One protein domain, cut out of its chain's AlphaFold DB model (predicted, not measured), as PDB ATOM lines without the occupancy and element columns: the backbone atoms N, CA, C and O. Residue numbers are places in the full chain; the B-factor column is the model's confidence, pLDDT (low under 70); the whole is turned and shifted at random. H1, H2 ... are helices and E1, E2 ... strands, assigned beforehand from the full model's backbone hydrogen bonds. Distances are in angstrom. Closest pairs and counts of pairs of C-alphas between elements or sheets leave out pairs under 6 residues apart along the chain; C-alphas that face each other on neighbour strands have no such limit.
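AT A GLANCE: This is residues 51 to 128 of the 336 residues of an uncharacterized protein of Halobacteriales archaeon QS_9_67_17 (UniProt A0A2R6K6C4). A twisted four-stranded sheet has a helical hairpin, H1 and H2, loosely over one side. The 78 printed residues include E1, E2, E3, E4, H1 and H2 in chain order, a mixed class. The sheet, E1 E2 E3 E4, is a meander, each strand the antiparallel neighbour of the one before. The whole is compact, with a radius of gyration of the C-alphas of 12.1 A and spans of 34 by 24 by 18 A.

HOW THE PARTS SIT: Within hydrogen-bond range are N 61 and O 68 (2.9 A) between E1, residues 59 to 63, and E2, 66 to 71; N 69 and O 76 (2.8 A) between E2 and E3, 74 to 79; and N 75 and O 89 (2.9 A) between E3 and E4, 85 to 90. H1, residues 98 to 106, and H2, 111 to 124, only graze the sheet. H2 touches H1 with residues 111 to 113 alone, the closest C-alphas being Arg 99 and Thr 113, 5.3 A; they run opposite ways at 37 degrees, only just a steep tilt. Every O i to N i+4 pair is within range in H1, 8 of 10 in H2.

IN THESE COORDINATES: E1 begins at C-alpha 59 (28.138, 98.017, -11.162); H2, 18.8 A long, ends at C-alpha 124 (35.512, 88.789, -24.273).

THE WHOLE: The printed part has no cut, no long link and no residue under pLDDT 70.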
ATOM      1  N   ALA A  51      26.568  86.143 -22.818       86.75
ATOM      2  CA  ALA A  51      27.803  86.801 -23.237       86.75
ATOM      3  C   ALA A  51      27.553  88.252 -23.671       86.75
ATOM      4  O   ALA A  51      28.317  89.129 -23.294       86.75
ATOM      5  N   GLU A  52      26.462  88.502 -24.406       84.31
ATOM      6  CA  GLU A  52      26.099  89.841 -24.886       84.31
ATOM      7  C   GLU A  52      25.851  90.830 -23.743       84.31
ATOM      8  O   GLU A  52      26.281  91.968 -23.852       84.31
ATOM      9  N   THR A  53      25.200  90.406 -22.651       85.19
ATOM     10  CA  THR A  53      24.763  91.339 -21.595       85.19
ATOM     11  C   THR A  53      25.506  91.214 -20.269       85.19
ATOM     12  O   THR A  53      25.251  91.981 -19.340       85.19
ATOM     13  N   ALA A  54      26.414  90.244 -20.130       80.69
ATOM     14  CA  ALA A  54      27.052  89.876 -18.863       80.69
ATOM     15  C   ALA A  54      27.729  91.045 -18.132       80.69
ATOM     16  O   ALA A  54      27.725  91.076 -16.897       80.69
ATOM     17  N   THR A  55      28.288  91.995 -18.882       81.25
ATOM     18  CA  THR A  55      28.983  93.177 -18.355       81.25
ATOM     19  C   THR A  55      28.228  94.483 -18.582       81.25
ATOM     20  O   THR A  55      28.733  95.539 -18.220       81.25
ATOM     21  N   ASP A  56      26.990  94.436 -19.075       84.38
ATOM     22  CA  ASP A  56      26.206  95.647 -19.327       84.38
ATOM     23  C   ASP A  56      25.784  96.328 -18.027       84.38
ATOM     24  O   ASP A  56      25.429  95.660 -17.047       84.38
ATOM     25  N   GLY A  57      25.767  97.659 -18.050       83.31
ATOM     26  CA  GLY A  57      25.267  98.491 -16.962       83.31
ATOM     27  C   GLY A  57      26.297  98.803 -15.877       83.31
ATOM     28  O   GLY A  57      27.354  98.185 -15.768       83.31
ATOM     29  N   LEU A  58      25.955  99.794 -15.053       85.56
ATOM     30  CA  LEU A  58      26.798 100.247 -13.956       85.56
ATOM     31  C   LEU A  58      26.749  99.272 -12.782       85.56
ATOM     32  O   LEU A  58      25.686  99.008 -12.219       85.56
ATOM     33  N   ARG A  59      27.926  98.805 -12.374       89.12
ATOM     34  CA  ARG A  59      28.138  98.017 -11.162       89.12
ATOM     35  C   ARG A  59      28.953  98.822 -10.179       89.12
ATOM     36  O   ARG A  59      29.883  99.530 -10.559       89.12
ATOM     37  N   VAL A  60      28.569  98.720  -8.916       89.44
ATOM     38  CA  VAL A  60      29.176  99.471  -7.824       89.44
ATOM     39  C   VAL A  60      29.539  98.483  -6.733       89.44
ATOM     40  O   VAL A  60      28.667  97.804  -6.196       89.44
ATOM     41  N   THR A  61      30.826  98.402  -6.422       90.88
ATOM     42  CA  THR A  61      31.362  97.599  -5.320       90.88
ATOM     43  C   THR A  61      32.017  98.530  -4.311       90.88
ATOM     44  O   THR A  61      32.890  99.311  -4.677       90.88
ATOM     45  N   ASP A  62      31.609  98.460  -3.047       89.44
ATOM     46  CA  ASP A  62      32.245  99.202  -1.957       89.44
ATOM     47  C   ASP A  62      33.192  98.257  -1.190       89.44
ATOM     48  O   ASP A  62      32.756  97.245  -0.639       89.44
ATOM     49  N   ARG A  63      34.487  98.585  -1.135       87.62
ATOM     50  CA  ARG A  63      35.533  97.798  -0.460       87.62
ATOM     51  C   ARG A  63      36.501  98.727   0.258       87.62
ATOM     52  O   ARG A  63      37.057  99.626  -0.356       87.62
ATOM     53  N   SER A  64      36.717  98.519   1.557       85.88
ATOM     54  CA  SER A  64      37.733  99.260   2.332       85.88
ATOM     55  C   SER A  64      37.599 100.793   2.263       85.88
ATOM     56  O   SER A  64      38.584 101.517   2.355       85.88
ATOM     57  N   GLY A  65      36.372 101.305   2.103       87.75
ATOM     58  CA  GLY A  65      36.114 102.739   1.925       87.75
ATOM     59  C   GLY A  65      36.324 103.251   0.496       87.75
ATOM     60  O   GLY A  65      36.049 104.414   0.242       87.75
ATOM     61  N   VAL A  66      36.731 102.397  -0.442       92.62
ATOM     62  CA  VAL A  66      36.851 102.703  -1.869       92.62
ATOM     63  C   VAL A  66      35.651 102.149  -2.617       92.62
ATOM     64  O   VAL A  66      35.249 101.000  -2.432       92.62
ATOM     65  N   ARG A  67      35.084 102.973  -3.492       92.94
ATOM     66  CA  ARG A  67      34.006 102.565  -4.382       92.94
ATOM     67  C   ARG A  67      34.567 102.278  -5.766       92.94
ATOM     68  O   ARG A  67      35.102 103.174  -6.410       92.94
ATOM     69  N   VAL A  68      34.416 101.040  -6.217       92.75
ATOM     70  CA  VAL A  68      34.797 100.570  -7.549       92.75
ATOM     71  C   VAL A  68      33.561 100.580  -8.437       92.75
ATOM     72  O   VAL A  68      32.576  99.893  -8.158       92.75
ATOM     73  N   LEU A  69      33.604 101.386  -9.491       92.50
ATOM     74  CA  LEU A  69      32.567 101.500 -10.500       92.50
ATOM     75  C   LEU A  69      33.072 100.822 -11.772       92.50
ATOM     76  O   LEU A  69      34.148 101.160 -12.262       92.50
ATOM     77  N   LEU A  70      32.282  99.895 -12.301       90.25
ATOM     78  CA  LEU A  70      32.548  99.215 -13.565       90.25
ATOM     79  C   LEU A  70      31.321  99.356 -14.462       90.25
ATOM     80  O   LEU A  70      30.221  98.956 -14.069       90.25
ATOM     81  N   TRP A  71      31.495  99.937 -15.642       88.19
ATOM     82  CA  TRP A  71      30.425 100.079 -16.626       88.19
ATOM     83  C   TRP A  71      31.012 100.159 -18.025       88.19
ATOM     84  O   TRP A  71      32.027 100.820 -18.213       88.19
ATOM     85  N   ASP A  72      30.341  99.526 -18.986       79.31
ATOM     86  CA  ASP A  72      30.689  99.553 -20.408       79.31
ATOM     87  C   ASP A  72      32.202  99.334 -20.624       79.31
ATOM     88  O   ASP A  72      32.701  98.231 -20.394       79.31
ATOM     89  N   ASP A  73      32.919 100.408 -20.961       83.56
ATOM     90  CA  ASP A  73      34.351 100.440 -21.251       83.56
ATOM     91  C   ASP A  73      35.145 101.258 -20.209       83.56
ATOM     92  O   ASP A  73      36.172 101.854 -20.529       83.56
ATOM     93  N   ASN A  74      34.678 101.361 -18.959       89.75
ATOM     94  CA  ASN A  74      35.363 102.129 -17.918       89.75
ATOM     95  C   ASN A  74      35.410 101.437 -16.546       89.75
ATOM     96  O   ASN A  74      34.444 100.823 -16.082       89.75
ATOM     97  N   LEU A  75      36.558 101.598 -15.884       93.06
ATOM     98  CA  LEU A  75      36.803 101.277 -14.485       93.06
ATOM     99  C   LEU A  75      37.181 102.561 -13.738       93.06
ATOM    100  O   LEU A  75      38.211 103.172 -14.026       93.06
ATOM    101  N   ARG A  76      36.418 102.911 -12.702       93.75
ATOM    102  CA  ARG A  76      36.700 104.082 -11.861       93.75
ATOM    103  C   ARG A  76      36.699 103.742 -10.382       93.75
ATOM    104  O   ARG A  76      35.806 103.055  -9.896       93.75
ATOM    105  N   LEU A  77      37.673 104.281  -9.654       94.81
ATOM    106  CA  LEU A  77      37.779 104.176  -8.200       94.81
ATOM    107  C   LEU A  77      37.498 105.545  -7.572       94.81
ATOM    108  O   LEU A  77      38.073 106.552  -7.992       94.81
ATOM    109  N   LEU A  78      36.644 105.586  -6.552       95.06
ATOM    110  CA  LEU A  78      36.307 106.792  -5.787       95.06
ATOM    111  C   LEU A  78      36.626 106.605  -4.299       95.06
ATOM    112  O   LEU A  78      36.462 105.510  -3.759       95.06
ATOM    113  N   ASP A  79      37.034 107.687  -3.633       92.38
ATOM    114  CA  ASP A  79      37.265 107.726  -2.179       92.38
ATOM    115  C   ASP A  79      35.946 107.854  -1.395       92.38
ATOM    116  O   ASP A  79      35.497 108.945  -1.036       92.38
ATOM    117  N   GLY A  80      35.276 106.731  -1.168       82.25
ATOM    118  CA  GLY A  80      33.978 106.689  -0.508       82.25
ATOM    119  C   GLY A  80      32.810 107.110  -1.413       82.25
ATOM    120  O   GLY A  80      32.941 107.207  -2.636       82.25
ATOM    121  N   PRO A  81      31.617 107.325  -0.830       72.19
ATOM    122  CA  PRO A  81      30.374 107.427  -1.590       72.19
ATOM    123  C   PRO A  81      30.235 108.688  -2.454       72.19
ATOM    124  O   PRO A  81      29.653 108.599  -3.534       72.19
ATOM    125  N   ASP A  82      30.790 109.813  -2.000       74.19
ATOM    126  CA  ASP A  82      30.793 111.116  -2.692       74.19
ATOM    127  C   ASP A  82      32.224 111.528  -3.108       74.19
ATOM    128  O   ASP A  82      32.526 112.706  -3.312       74.19
ATOM    129  N   GLY A  83      33.126 110.543  -3.143       79.06
ATOM    130  CA  GLY A  83      34.570 110.715  -3.148       79.06
ATOM    131  C   GLY A  83      35.166 111.404  -4.360       79.06
ATOM    132  O   GLY A  83      34.637 111.349  -5.471       79.06
ATOM    133  N   SER A  84      36.353 111.981  -4.165       90.88
ATOM    134  CA  SER A  84      37.227 112.340  -5.279       90.88
ATOM    135  C   SER A  84      37.627 111.097  -6.074       90.88
ATOM    136  O   SER A  84      37.802 110.017  -5.507       90.88
ATOM    137  N   VAL A  85      37.820 111.273  -7.381       94.88
ATOM    138  CA  VAL A  85      38.338 110.221  -8.261       94.88
ATOM    139  C   VAL A  85      39.759 109.862  -7.826       94.88
ATOM    140  O   VAL A  85      40.636 110.724  -7.815       94.88
ATOM    141  N   LEU A  86      39.958 108.598  -7.454       92.94
ATOM    142  CA  LEU A  86      41.259 108.022  -7.111       92.94
ATOM    143  C   LEU A  86      41.973 107.513  -8.366       92.94
ATOM    144  O   LEU A  86      43.166 107.750  -8.531       92.94
ATOM    145  N   ALA A  87      41.220 106.854  -9.248       91.81
ATOM    146  CA  ALA A  87      41.702 106.296 -10.503       91.81
ATOM    147  C   ALA A  87      40.563 106.227 -11.534       91.81
ATOM    148  O   ALA A  87      39.398 106.078 -11.158       91.81
ATOM    149  N   ASP A  88      40.900 106.344 -12.816       93.06
ATOM    150  CA  ASP A  88      39.966 106.298 -13.947       93.06
ATOM    151  C   ASP A  88      40.686 105.681 -15.148       93.06
ATOM    152  O   ASP A  88      41.684 106.235 -15.617       93.06
ATOM    153  N   HIS A  89      40.217 104.517 -15.588       89.75
ATOM    154  CA  HIS A  89      40.855 103.709 -16.620       89.75
ATOM    155  C   HIS A  89      39.833 103.263 -17.656       89.75
ATOM    156  O   HIS A  89      38.697 102.911 -17.326       89.75
ATOM    157  N   ASP A  90      40.282 103.195 -18.905       87.75
ATOM    158  CA  ASP A  90      39.554 102.482 -19.945       87.75
ATOM    159  C   ASP A  90      39.540 100.983 -19.592       87.75
ATOM    160  O   ASP A  90      40.550 100.394 -19.206       87.75
ATOM    161  N   TYR A  91      38.377 100.356 -19.677       82.25
ATOM    162  CA  TYR A  91      38.178  98.925 -19.478       82.25
ATOM    163  C   TYR A  91      37.908  98.284 -20.848       82.25
ATOM    164  O   TYR A  91      37.169  98.864 -21.639       82.25
ATOM    165  N   PRO A  92      38.465  97.097 -21.159       78.12
ATOM    166  CA  PRO A  92      39.175  96.154 -20.291       78.12
ATOM    167  C   PRO A  92      40.712  96.266 -20.331       78.12
ATOM    168  O   PRO A  92      41.400  95.240 -20.357       78.12
ATOM    169  N   ASP A  93      41.255  97.484 -20.349       76.44
ATOM    170  CA  ASP A  93      42.669  97.720 -20.652       76.44
ATOM    171  C   ASP A  93      43.686  97.638 -19.494       76.44
ATOM    172  O   ASP A  93      44.854  97.389 -19.819       76.44
ATOM    173  N   PRO A  94      43.360  97.773 -18.185       80.06
ATOM    174  CA  PRO A  94      44.412  97.804 -17.175       80.06
ATOM    175  C   PRO A  94      45.149  96.463 -17.096       80.06
ATOM    176  O   PRO A  94      44.555  95.388 -16.928       80.06
ATOM    177  N   ASP A  95      46.476  96.522 -17.223       86.06
ATOM    178  CA  ASP A  95      47.302  95.324 -17.307       86.06
ATOM    179  C   ASP A  95      47.469  94.623 -15.942       86.06
ATOM    180  O   ASP A  95      46.921  95.011 -14.909       86.06
ATOM    181  N   ALA A  96      48.166  93.485 -15.913       88.88
ATOM    182  CA  ALA A  96      48.332  92.712 -14.678       88.88
ATOM    183  C   ALA A  96      49.215  93.398 -13.615       88.88
ATOM    184  O   ALA A  96      49.199  92.980 -12.456       88.88
ATOM    185  N   THR A  97      50.028  94.379 -14.001       91.88
ATOM    186  CA  THR A  97      50.853  95.178 -13.089       91.88
ATOM    187  C   THR A  97      50.010  96.299 -12.506       91.88
ATOM    188  O   THR A  97      49.908  96.393 -11.288       91.88
ATOM    189  N   GLU A  98      49.317  97.048 -13.362       91.81
ATOM    190  CA  GLU A  98      48.461  98.169 -12.966       91.81
ATOM    191  C   GLU A  98      47.335  97.729 -12.023       91.81
ATOM    192  O   GLU A  98      47.130  98.327 -10.970       91.81
ATOM    193  N   ARG A  99      46.668  96.602 -12.317       92.88
ATOM    194  CA  ARG A  99      45.646  96.039 -11.414       92.88
ATOM    195  C   ARG A  99      46.194  95.716 -10.025       92.88
ATOM    196  O   ARG A  99      45.492  95.914  -9.040       92.88
ATOM    197  N   ARG A 100      47.435  95.223  -9.943       94.81
ATOM    198  CA  ARG A 100      48.087  94.899  -8.664       94.81
ATOM    199  C   ARG A 100      48.449  96.161  -7.897       94.81
ATOM    200  O   ARG A 100      48.219  96.213  -6.699       94.81
ATOM    201  N   GLU A 101      48.969  97.170  -8.587       94.56
ATOM    202  CA  GLU A 101      49.281  98.463  -7.978       94.56
ATOM    203  C   GLU A 101      48.025  99.124  -7.397       94.56
ATOM    204  O   GLU A 101      48.060  99.577  -6.255       94.56
ATOM    205  N   LEU A 102      46.905  99.108  -8.129       93.50
ATOM    206  CA  LEU A 102      45.625  99.628  -7.642       93.50
ATOM    207  C   LEU A 102      45.084  98.826  -6.449       93.50
ATOM    208  O   LEU A 102      44.642  99.432  -5.471       93.50
ATOM    209  N   ASP A 103      45.140  97.489  -6.499       94.69
ATOM    210  CA  ASP A 103      44.734  96.641  -5.371       94.69
ATOM    211  C   ASP A 103      45.554  96.955  -4.107       94.69
ATOM    212  O   ASP A 103      44.976  97.174  -3.039       94.69
ATOM    213  N   ASP A 104      46.884  97.023  -4.235       94.81
ATOM    214  CA  ASP A 104      47.816  97.256  -3.126       94.81
ATOM    215  C   ASP A 104      47.698  98.683  -2.565       94.81
ATOM    216  O   ASP A 104      47.707  98.883  -1.347       94.81
ATOM    217  N   GLN A 105      47.575  99.691  -3.436       95.00
ATOM    218  CA  GLN A 105      47.484 101.100  -3.043       95.00
ATOM    219  C   GLN A 105      46.191 101.407  -2.279       95.00
ATOM    220  O   GLN A 105      46.189 102.260  -1.387       95.00
ATOM    221  N   HIS A 106      45.099 100.734  -2.640       93.62
ATOM    222  CA  HIS A 106      43.759 101.034  -2.142       93.62
ATOM    223  C   HIS A 106      43.181  99.959  -1.212       93.62
ATOM    224  O   HIS A 106      42.063 100.122  -0.726       93.62
ATOM    225  N   GLY A 107      43.935  98.892  -0.919       92.69
ATOM    226  CA  GLY A 107      43.510  97.832  -0.003       92.69
ATOM    227  C   GLY A 107      42.274  97.086  -0.506       92.69
ATOM    228  O   GLY A 107      41.321  96.881   0.251       92.69
ATOM    229  N   LEU A 108      42.262  96.747  -1.799       92.69
ATOM    230  CA  LEU A 108      41.131  96.077  -2.451       92.69
ATOM    231  C   LEU A 108      41.223  94.542  -2.397       92.69
ATOM    232  O   LEU A 108      40.333  93.866  -2.904       92.69
ATOM    233  N   ASP A 109      42.269  93.993  -1.772       90.44
ATOM    234  CA  ASP A 109      42.410  92.570  -1.429       90.44
ATOM    235  C   ASP A 109      42.169  91.601  -2.605       90.44
ATOM    236  O   ASP A 109      41.479  90.590  -2.473       90.44
ATOM    237  N   GLY A 110      42.731  91.910  -3.775       90.50
ATOM    238  CA  GLY A 110      42.635  91.047  -4.957       90.50
ATOM    239  C   GLY A 110      41.384  91.263  -5.815       90.50
ATOM    240  O   GLY A 110      41.176  90.540  -6.795       90.50
ATOM    241  N   LEU A 111      40.541  92.248  -5.482       93.38
ATOM    242  CA  LEU A 111      39.325  92.551  -6.236       93.38
ATOM    243  C   LEU A 111      39.629  92.819  -7.719       93.38
ATOM    244  O   LEU A 111      38.943  92.278  -8.589       93.38
ATOM    245  N   LEU A 112      40.668  93.601  -8.029       94.19
ATOM    246  CA  LEU A 112      41.035  93.915  -9.411       94.19
ATOM    247  C   LEU A 112      41.913  92.827 -10.035       94.19
ATOM    248  O   LEU A 112      41.677  92.415 -11.171       94.19
ATOM    249  N   THR A 113      42.919  92.323  -9.329       93.25
ATOM    250  CA  THR A 113      43.842  91.319  -9.879       93.25
ATOM    251  C   THR A 113      43.161  89.986 -10.178       93.25
ATOM    252  O   THR A 113      43.380  89.429 -11.257       93.25
ATOM    253  N   GLU A 114      42.302  89.491  -9.286       90.62
ATOM    254  CA  GLU A 114      41.593  88.217  -9.458       90.62
ATOM    255  C   GLU A 114      40.212  88.410 -10.089       90.62
ATOM    256  O   GLU A 114      39.827  87.670 -11.004       90.62
ATOM    257  N   GLY A 115      39.468  89.413  -9.618       93.69
ATOM    258  CA  GLY A 115      38.096  89.652 -10.049       93.69
ATOM    259  C   GLY A 115      38.030  90.237 -11.452       93.69
ATOM    260  O   GLY A 115      37.434  89.625 -12.340       93.69
ATOM    261  N   LEU A 116      38.694  91.374 -11.690       93.31
ATOM    262  CA  LEU A 116      38.639  92.043 -12.996       93.31
ATOM    263  C   LEU A 116      39.175  91.146 -14.116       93.31
ATOM    264  O   LEU A 116      38.653  91.185 -15.221       93.31
ATOM    265  N   SER A 117      40.155  90.276 -13.835       91.50
ATOM    266  CA  SER A 117      40.648  89.316 -14.834       91.50
ATOM    267  C   SER A 117      39.564  88.369 -15.344       91.50
ATOM    268  O   SER A 117      39.495  88.104 -16.545       91.50
ATOM    269  N   ALA A 118      38.723  87.851 -14.449       92.88
ATOM    270  CA  ALA A 118      37.629  86.971 -14.834       92.88
ATOM    271  C   ALA A 118      36.472  87.744 -15.476       92.88
ATOM    272  O   ALA A 118      35.857  87.245 -16.416       92.88
ATOM    273  N   VAL A 119      36.218  88.978 -15.030       92.69
ATOM    274  CA  VAL A 119      35.227  89.860 -15.662       92.69
ATOM    275  C   VAL A 119      35.641  90.227 -17.093       92.69
ATOM    276  O   VAL A 119      34.808  90.187 -17.994       92.69
ATOM    277  N   THR A 120      36.932  90.457 -17.350       91.75
ATOM    278  CA  THR A 120      37.470  90.666 -18.704       91.75
ATOM    279  C   THR A 120      37.333  89.430 -19.588       91.75
ATOM    280  O   THR A 120      36.958  89.558 -20.751       91.75
ATOM    281  N   ALA A 121      37.601  88.232 -19.063       91.31
ATOM    282  CA  ALA A 121      37.381  86.997 -19.814       91.31
ATOM    283  C   ALA A 121      35.894  86.812 -20.166       91.31
ATOM    284  O   ALA A 121      35.565  86.492 -21.304       91.31
ATOM    285  N   LEU A 122      34.991  87.100 -19.223       90.38
ATOM    286  CA  LEU A 122      33.548  87.094 -19.459       90.38
ATOM    287  C   LEU A 122      33.137  88.100 -20.543       90.38
ATOM    288  O   LEU A 122      32.415  87.726 -21.463       90.38
ATOM    289  N   HIS A 123      33.642  89.333 -20.474       88.56
ATOM    290  CA  HIS A 123      33.393  90.385 -21.466       88.56
ATOM    291  C   HIS A 123      33.846  89.987 -22.879       88.56
ATOM    292  O   HIS A 123      33.169  90.267 -23.863       88.56
ATOM    293  N   ARG A 124      34.980  89.286 -22.992       88.44
ATOM    294  CA  ARG A 124      35.512  88.789 -24.273       88.44
ATOM    295  C   ARG A 124      34.815  87.523 -24.779       88.44
ATOM    296  O   ARG A 124      35.078  87.097 -25.900       88.44
ATOM    297  N   GLY A 125      33.933  86.923 -23.978       89.81
ATOM    298  CA  GLY A 125      33.300  85.640 -24.285       89.81
ATOM    299  C   GLY A 125      34.218  84.428 -24.083       89.81
ATOM    300  O   GLY A 125      33.869  83.328 -24.507       89.81
ATOM    301  N   ASP A 126      35.353  84.598 -23.403       92.56
ATOM    302  CA  ASP A 126      36.340  83.554 -23.097       92.56
ATOM    303  C   ASP A 126      35.905  82.712 -21.877       92.56
ATOM    304  O   ASP A 126      36.659  82.490 -20.925       92.56
ATOM    305  N   VAL A 127      34.643  82.270 -21.873       94.75
ATOM    306  CA  VAL A 127      34.016  81.524 -20.774       94.75
ATOM    307  C   VAL A 127      33.097  80.426 -21.297       94.75
ATOM    308  O   VAL A 127      32.538  80.509 -22.389       94.75
ATOM    309  N   THR A 128      32.866  79.403 -20.475       95.94
ATOM    310  CA  THR A 128      31.848  78.381 -20.748       95.94
ATOM    311  C   THR A 128      30.622  78.592 -19.866       95.94
ATOM    312  O   THR A 128      30.700  78.467 -18.646       95.94
TER     313      THR A 128